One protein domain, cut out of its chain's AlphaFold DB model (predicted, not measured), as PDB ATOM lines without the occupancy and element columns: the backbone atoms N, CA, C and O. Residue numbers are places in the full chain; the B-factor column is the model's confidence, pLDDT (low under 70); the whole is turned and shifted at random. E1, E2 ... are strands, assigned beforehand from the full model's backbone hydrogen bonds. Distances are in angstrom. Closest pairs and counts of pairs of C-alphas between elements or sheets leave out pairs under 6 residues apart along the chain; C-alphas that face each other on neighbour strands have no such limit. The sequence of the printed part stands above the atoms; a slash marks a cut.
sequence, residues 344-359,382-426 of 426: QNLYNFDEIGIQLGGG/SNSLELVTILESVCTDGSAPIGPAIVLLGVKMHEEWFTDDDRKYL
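What this domain is: This is residues 344 to 359 and 382 to 426 of the 426 residues of an uncharacterized protein of Antrodiella citrinella (UniProt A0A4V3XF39). There is little regular structure: a narrow ribbon of two long strands, E1 beside E2, with short E3 along part of E2's other side and a tail, residues 410 to 426, that sticks out. The 61 printed residues hold E1, E2 and E3, in this order along the chain and across one antiparallel sheet; the class is all strand, with only 21 residues in named elements. The whole is loose, radius of gyration of the C-alphas 15.0 A, spanning 42 by 30 by 18 A.

How they stand to each other: Begin at edge strand E1, residues 347 to 355, antiparallel to E2, residues 387 to 395; N 354 and O 388, 2.7 A, are within hydrogen-bond range. Edge strand E3, residues 405 to 407, forms a hairpin with E2; look at N 391 and O 405, 2.8 A, within hydrogen-bond range.

Where its parts are: Find C-alpha 347 at (25.551, 44.319, -40.148); E1 runs 25.6 A from there. E2 runs 25.9 A, and E3 6.5 A to C-alpha 407 at (23.651, 24.911, -37.735).

The domain as a whole: Residues 360 to 381 are cut out; C-alphas 359 and 382 are 9.6 A apart. The model's pLDDT is under 70 at residues 357 to 359, 382 to 385 and 411 to 426.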
ATOM      1  N   GLN A 344      27.228  50.406 -45.344       88.88
ATOM      2  CA  GLN A 344      27.528  49.105 -45.951       88.88
ATOM      3  C   GLN A 344      28.358  48.185 -45.036       88.88
ATOM      4  O   GLN A 344      28.462  46.982 -45.273       88.88
ATOM      5  N   ASN A 345      28.957  48.742 -43.980       89.25
ATOM      6  CA  ASN A 345      29.742  48.004 -42.996       89.25
ATOM      7  C   ASN A 345      28.974  47.745 -41.692       89.25
ATOM      8  O   ASN A 345      29.529  47.150 -40.767       89.25
ATOM      9  N   LEU A 346      27.716  48.183 -41.594       90.25
ATOM     10  CA  LEU A 346      26.855  47.878 -40.459       90.25
ATOM     11  C   LEU A 346      26.027  46.641 -40.790       90.25
ATOM     12  O   LEU A 346      25.178  46.666 -41.680       90.25
ATOM     13  N   TYR A 347      26.261  45.582 -40.025       89.56
ATOM     14  CA  TYR A 347      25.551  44.319 -40.148       89.56
ATOM     15  C   TYR A 347      24.781  44.048 -38.867       89.56
ATOM     16  O   TYR A 347      25.335  44.141 -37.770       89.56
ATOM     17  N   ASN A 348      23.509  43.692 -39.014       90.19
ATOM     18  CA  ASN A 348      22.792  43.001 -37.959       90.19
ATOM     19  C   ASN A 348      23.026  41.498 -38.121       90.19
ATOM     20  O   ASN A 348      23.069  40.989 -39.245       90.19
ATOM     21  N   PHE A 349      23.189  40.807 -37.002       89.38
ATOM     22  CA  PHE A 349      23.382  39.366 -36.953       89.38
ATOM     23  C   PHE A 349      22.415  38.805 -35.921       89.38
ATOM     24  O   PHE A 349      22.400  39.291 -34.788       89.38
ATOM     25  N   ASP A 350      21.608  37.825 -36.312       90.50
ATOM     26  CA  ASP A 350      20.630  37.214 -35.416       90.50
ATOM     27  C   ASP A 350      20.583  35.690 -35.569       90.50
ATOM     28  O   ASP A 350      20.938  35.125 -36.607       90.50
ATOM     29  N   GLU A 351      20.158  35.032 -34.492       91.69
ATOM     30  CA  GLU A 351      20.012  33.587 -34.398       91.69
ATOM     31  C   GLU A 351      18.531  33.213 -34.328       91.69
ATOM     32  O   GLU A 351      17.816  33.550 -33.381       91.69
ATOM     33  N   ILE A 352      18.076  32.438 -35.310       87.44
ATOM     34  CA  ILE A 352      16.712  31.922 -35.368       87.44
ATOM     35  C   ILE A 352      16.731  30.418 -35.107       87.44
ATOM     36  O   ILE A 352      17.185  29.625 -35.929       87.44
ATOM     37  N   GLY A 353      16.163  30.009 -33.972       85.38
ATOM     38  CA  GLY A 353      15.892  28.605 -33.669       85.38
ATOM     39  C   GLY A 353      14.577  28.138 -34.298       85.38
ATOM     40  O   GLY A 353      13.498  28.589 -33.913       85.38
ATOM     41  N   ILE A 354      14.653  27.194 -35.233       82.12
ATOM     42  CA  ILE A 354      13.511  26.507 -35.836       82.12
ATOM     43  C   ILE A 354      13.425  25.099 -35.259       82.12
ATOM     44  O   ILE A 354      14.311  24.270 -35.442       82.12
ATOM     45  N   GLN A 355      12.317  24.801 -34.592       80.88
ATOM     46  CA  GLN A 355      12.034  23.452 -34.117       80.88
ATOM     47  C   GLN A 355      11.266  22.684 -35.203       80.88
ATOM     48  O   GLN A 355      10.136  23.047 -35.530       80.88
ATOM     49  N   LEU A 356      11.867  21.629 -35.764       73.25
ATOM     50  CA  LEU A 356      11.298  20.876 -36.895       73.25
ATOM     51  C   LEU A 356      10.087  20.006 -36.518       73.25
ATOM     52  O   LEU A 356       9.330  19.581 -37.392       73.25
ATOM     53  N   GLY A 357       9.851  19.770 -35.227       67.56
ATOM     54  CA  GLY A 357       8.643  19.109 -34.733       67.56
ATOM     55  C   GLY A 357       8.281  19.540 -33.315       67.56
ATOM     56  O   GLY A 357       8.944  20.372 -32.709       67.56
ATOM     57  N   GLY A 358       7.160  19.048 -32.784       65.69
ATOM     58  CA  GLY A 358       6.616  19.521 -31.499       65.69
ATOM     59  C   GLY A 358       5.896  20.883 -31.544       65.69
ATOM     60  O   GLY A 358       5.601  21.458 -30.496       65.69
ATOM     61  N   GLY A 359       5.582  21.401 -32.737       57.88
ATOM     62  CA  GLY A 359       4.894  22.683 -32.917       57.88
ATOM     63  C   GLY A 359       3.411  22.686 -32.505       57.88
ATOM     64  O   GLY A 359       2.668  21.734 -32.743       57.88
ATOM     65  N   SER A 382       5.181  14.173 -36.112       62.00
ATOM     66  CA  SER A 382       6.537  13.697 -35.859       62.00
ATOM     67  C   SER A 382       6.956  14.126 -34.446       62.00
ATOM     68  O   SER A 382       6.801  15.283 -34.052       62.00
ATOM     69  N   ASN A 383       7.496  13.185 -33.670       58.31
ATOM     70  CA  ASN A 383       8.057  13.460 -32.342       58.31
ATOM     71  C   ASN A 383       9.497  14.004 -32.419       58.31
ATOM     72  O   ASN A 383      10.167  14.087 -31.392       58.31
ATOM     73  N   SER A 384       9.994  14.334 -33.618       65.12
ATOM     74  CA  SER A 384      11.331  14.909 -33.776       65.12
ATOM     75  C   SER A 384      11.337  16.315 -33.179       65.12
ATOM     76  O   SER A 384      10.638  17.198 -33.660       65.12
ATOM     77  N   LEU A 385      12.093  16.516 -32.101       69.00
ATOM     78  CA  LEU A 385      12.322  17.828 -31.484       69.00
ATOM     79  C   LEU A 385      13.639  18.442 -31.975       69.00
ATOM     80  O   LEU A 385      14.264  19.217 -31.254       69.00
ATOM     81  N   GLU A 386      14.092  18.057 -33.169       75.75
ATOM     82  CA  GLU A 386      15.322  18.585 -33.744       75.75
ATOM     83  C   GLU A 386      15.221  20.103 -33.901       75.75
ATOM     84  O   GLU A 386      14.273  20.634 -34.490       75.75
ATOM     85  N   LEU A 387      16.200  20.791 -33.315       79.69
ATOM     86  CA  LEU A 387      16.348  22.231 -33.398       79.69
ATOM     87  C   LEU A 387      17.364  22.532 -34.498       79.69
ATOM     88  O   LEU A 387      18.527  22.138 -34.406       79.69
ATOM     89  N   VAL A 388      16.909  23.216 -35.535       84.31
ATOM     90  CA  VAL A 388      17.758  23.808 -36.564       84.31
ATOM     91  C   VAL A 388      17.972  25.253 -36.184       84.31
ATOM     92  O   VAL A 388      17.016  25.963 -35.892       84.31
ATOM     93  N   THR A 389      19.218  25.695 -36.191       89.19
ATOM     94  CA  THR A 389      19.542  27.087 -35.906       89.19
ATOM     95  C   THR A 389      19.998  27.746 -37.193       89.19
ATOM     96  O   THR A 389      20.906  27.248 -37.853       89.19
ATOM     97  N   ILE A 390      19.350  28.838 -37.574       89.56
ATOM     98  CA  ILE A 390      19.745  29.658 -38.714       89.56
ATOM     99  C   ILE A 390      20.416  30.906 -38.161       89.56
ATOM    100  O   ILE A 390      19.829  31.626 -37.359       89.56
ATOM    101  N   LEU A 391      21.644  31.148 -38.594       90.38
ATOM    102  CA  LEU A 391      22.371  32.379 -38.349       90.38
ATOM    103  C   LEU A 391      22.195  33.258 -39.580       90.38
ATOM    104  O   LEU A 391      22.716  32.939 -40.651       90.38
ATOM    105  N   GLU A 392      21.430  34.334 -39.441       89.81
ATOM    106  CA  GLU A 392      21.191  35.279 -40.525       89.81
ATOM    107  C   GLU A 392      21.961  36.576 -40.302       89.81
ATOM    108  O   GLU A 392      22.168  37.034 -39.176       89.81
ATOM    109  N   SER A 393      22.388  37.181 -41.407       89.31
ATOM    110  CA  SER A 393      22.990  38.502 -41.395       89.31
ATOM    111  C   SER A 393      22.354  39.374 -42.460       89.31
ATOM    112  O   SER A 393      22.123  38.935 -43.586       89.31
ATOM    113  N   VAL A 394      22.086  40.623 -42.100       88.12
ATOM    114  CA  VAL A 394      21.566  41.633 -43.017       88.12
ATOM    115  C   VAL A 394      22.380  42.906 -42.869       88.12
ATOM    116  O   VAL A 394      22.652  43.364 -41.755       88.12
ATOM    117  N   CYS A 395      22.794  43.472 -43.998       90.56
ATOM    118  CA  CYS A 395      23.452  44.765 -44.020       90.56
ATOM    119  C   CYS A 395      22.408  45.882 -43.896       90.56
ATOM    120  O   CYS A 395      21.284  45.767 -44.388       90.56
ATOM    121  N   THR A 396      22.770  46.996 -43.259       88.38
ATOM    122  CA  THR A 396      21.849  48.138 -43.123       88.38
ATOM    123  C   THR A 396      21.499  48.819 -44.448       88.38
ATOM    124  O   THR A 396      20.502  49.537 -44.506       88.38
ATOM    125  N   ASP A 397      22.251  48.569 -45.523       87.88
ATOM    126  CA  ASP A 397      21.905  49.012 -46.879       87.88
ATOM    127  C   ASP A 397      20.828  48.137 -47.560       87.88
ATOM    128  O   ASP A 397      20.404  48.432 -48.678       87.88
ATOM    129  N   GLY A 398      20.360  47.083 -46.881       82.38
ATOM    130  CA  GLY A 398      19.363  46.134 -47.374       82.38
ATOM    131  C   GLY A 398      19.945  44.979 -48.191       82.38
ATOM    132  O   GLY A 398      19.188  44.110 -48.625       82.38
ATOM    133  N   SER A 399      21.263  44.939 -48.398       82.19
ATOM    134  CA  SER A 399      21.941  43.804 -49.018       82.19
ATOM    135  C   SER A 399      22.175  42.665 -48.015       82.19
ATOM    136  O   SER A 399      22.254  42.866 -46.801       82.19
ATOM    137  N   ALA A 400      22.296  41.441 -48.527       78.44
ATOM    138  CA  ALA A 400      22.648  40.253 -47.745       78.44
ATOM    139  C   ALA A 400      23.825  39.522 -48.418       78.44
ATOM    140  O   ALA A 400      23.644  38.448 -48.986       78.44
ATOM    141  N   PRO A 401      25.034  40.122 -48.426       77.31
ATOM    142  CA  PRO A 401      26.195  39.534 -49.097       77.31
ATOM    143  C   PRO A 401      26.692  38.257 -48.404       77.31
ATOM    144  O   PRO A 401      27.398  37.460 -49.019       77.31
ATOM    145  N   ILE A 402      26.329  38.058 -47.134       83.12
ATOM    146  CA  ILE A 402      26.632  36.861 -46.353       83.12
ATOM    147  C   ILE A 402      25.376  35.990 -46.348       83.12
ATOM    148  O   ILE A 402      24.344  36.392 -45.811       83.12
ATOM    149  N   GLY A 403      25.459  34.808 -46.960       82.69
ATOM    150  CA  GLY A 403      24.368  33.835 -46.935       82.69
ATOM    151  C   GLY A 403      24.089  33.325 -45.513       82.69
ATOM    152  O   GLY A 403      24.993  33.329 -44.673       82.69
ATOM    153  N   PRO A 404      22.856  32.876 -45.224       85.75
ATOM    154  CA  PRO A 404      22.523  32.338 -43.913       85.75
ATOM    155  C   PRO A 404      23.336  31.070 -43.632       85.75
ATOM    156  O   PRO A 404      23.439  30.186 -44.485       85.75
ATOM    157  N   ALA A 405      23.879  30.955 -42.420       86.19
ATOM    158  CA  ALA A 405      24.546  29.737 -41.979       86.19
ATOM    159  C   ALA A 405      23.555  28.849 -41.224       86.19
ATOM    160  O   ALA A 405      22.867  29.295 -40.308       86.19
ATOM    161  N   ILE A 406      23.479  27.576 -41.610       85.81
ATOM    162  CA  ILE A 406      22.580  26.602 -40.989       85.81
ATOM    163  C   ILE A 406      23.399  25.721 -40.053       85.81
ATOM    164  O   ILE A 406      24.305  25.008 -40.480       85.81
ATOM    165  N   VAL A 407      23.057  25.752 -38.770       86.19
ATOM    166  CA  VAL A 407      23.651  24.911 -37.735       86.19
ATOM    167  C   VAL A 407      22.669  23.793 -37.400       86.19
ATOM    168  O   VAL A 407      21.561  24.023 -36.906       86.19
ATOM    169  N   LEU A 408      23.091  22.563 -37.691       83.06
ATOM    170  CA  LEU A 408      22.343  21.334 -37.434       83.06
ATOM    171  C   LEU A 408      22.997  20.553 -36.292       83.06
ATOM    172  O   LEU A 408      24.222  20.537 -36.155       83.06
ATOM    173  N   LEU A 409      22.186  19.854 -35.497       74.75
ATOM    174  CA  LEU A 409      22.700  18.919 -34.501       74.75
ATOM    175  C   LEU A 409      23.300  17.696 -35.220       74.75
ATOM    176  O   LEU A 409      22.580  16.855 -35.754       74.75
ATOM    177  N   GLY A 410      24.628  17.602 -35.270       71.19
ATOM    178  CA  GLY A 410      25.321  16.503 -35.943       71.19
ATOM    179  C   GLY A 410      25.484  15.263 -35.058       71.19
ATOM    180  O   GLY A 410      25.965  15.364 -33.932       71.19
ATOM    181  N   VAL A 411      25.155  14.078 -35.587       66.19
ATOM    182  CA  VAL A 411      25.543  12.771 -34.996       66.19
ATOM    183  C   VAL A 411      26.726  12.154 -35.752       66.19
ATOM    184  O   VAL A 411      27.588  11.507 -35.161       66.19
ATOM    185  N   LYS A 412      26.777  12.364 -37.070       64.94
ATOM    186  CA  LYS A 412      27.882  11.995 -37.959       64.94
ATOM    187  C   LYS A 412      28.099  13.124 -38.957       64.94
ATOM    188  O   LYS A 412      27.149  13.801 -39.333       64.94
ATOM    189  N   MET A 413      29.346  13.301 -39.366       65.06
ATOM    190  CA  MET A 413      29.775  14.334 -40.301       65.06
ATOM    191  C   MET A 413      30.178  13.650 -41.613       65.06
ATOM    192  O   MET A 413      30.910  12.663 -41.571       65.06
ATOM    193  N   HIS A 414      29.662  14.121 -42.751       64.50
ATOM    194  CA  HIS A 414      30.047  13.630 -44.081       64.50
ATOM    195  C   HIS A 414      31.084  14.590 -44.677       64.50
ATOM    196  O   HIS A 414      30.866  15.800 -44.658       64.50
ATOM    197  N   GLU A 415      32.212  14.081 -45.184       69.44
ATOM    198  CA  GLU A 415      33.313  14.920 -45.701       69.44
ATOM    199  C   GLU A 415      32.887  15.793 -46.896       69.44
ATOM    200  O   GLU A 415      33.357  16.918 -47.039       69.44
ATOM    201  N   GLU A 416      31.924  15.324 -47.691       68.81
ATOM    202  CA  GLU A 416      31.354  16.040 -48.844       68.81
ATOM    203  C   GLU A 416      30.593  17.327 -48.471       68.81
ATOM    204  O   GLU A 416      30.301  18.143 -49.337       68.81
ATOM    205  N   TRP A 417      30.262  17.550 -47.195       63.88
ATOM    206  CA  TRP A 417      29.632  18.806 -46.757       63.88
ATOM    207  C   TRP A 417      30.612  19.984 -46.681       63.88
ATOM    208  O   TRP A 417      30.175  21.123 -46.545       63.88
ATOM    209  N   PHE A 418      31.919  19.716 -46.743       66.88
ATOM    210  CA  PHE A 418      32.985  20.719 -46.608       66.88
ATOM    211  C   PHE A 418      33.736  20.965 -47.914       66.88
ATOM    212  O   PHE A 418      34.680  21.751 -47.943       66.88
ATOM    213  N   THR A 419      33.352  20.280 -48.988       65.06
ATOM    214  CA  THR A 419      33.811  20.628 -50.328       65.06
ATOM    215  C   THR A 419      33.017  21.838 -50.797       65.06
ATOM    216  O   THR A 419      31.802  21.733 -50.959       65.06
ATOM    217  N   ASP A 420      33.702  22.971 -50.973       59.09
ATOM    218  CA  ASP A 420      33.127  24.198 -51.529       59.09
ATOM    219  C   ASP A 420      32.436  23.873 -52.859       59.09
ATOM    220  O   ASP A 420      33.074  23.519 -53.853       59.09
ATOM    221  N   ASP A 421      31.108  23.954 -52.876       57.12
ATOM    222  CA  ASP A 421      30.355  23.928 -54.119       57.12
ATOM    223  C   ASP A 421      30.545  25.331 -54.726       57.12
ATOM    224  O   ASP A 421      29.897  26.289 -54.306       57.12
ATOM    225  N   ASP A 422      31.461  25.461 -55.695       53.19
ATOM    226  CA  ASP A 422      31.796  26.670 -56.486       53.19
ATOM    227  C   ASP A 422      30.600  27.258 -57.280       53.19
ATOM    228  O   ASP A 422      30.744  27.974 -58.280       53.19
ATOM    229  N   ARG A 423      29.368  26.957 -56.874       50.81
ATOM    230  CA  ARG A 423      28.150  27.477 -57.475       50.81
ATOM    231  C   ARG A 423      27.991  28.929 -57.056       50.81
ATOM    232  O   ARG A 423      27.307  29.253 -56.092       50.81
ATOM    233  N   LYS A 424      28.594  29.816 -57.850       43.06
ATOM    234  CA  LYS A 424      28.144  31.203 -57.997       43.06
ATOM    235  C   LYS A 424      26.626  31.185 -58.169       43.06
ATOM    236  O   LYS A 424      26.133  30.752 -59.207       43.06
ATOM    237  N   TYR A 425      25.913  31.593 -57.126       43.84
ATOM    238  CA  TYR A 425      24.463  31.705 -57.127       43.84
ATOM    239  C   TYR A 425      24.032  32.623 -58.289       43.84
ATOM    240  O   TYR A 425      24.514  33.753 -58.390       43.84
ATOM    241  N   LEU A 426      23.224  32.065 -59.200       33.09
ATOM    242  CA  LEU A 426      22.640  32.709 -60.386       33.09
ATOM    243  C   LEU A 426      21.471  33.622 -60.023       33.09
ATOM    244  O   LEU A 426      20.689  33.226 -59.127       33.09
TER     245      LEU A 426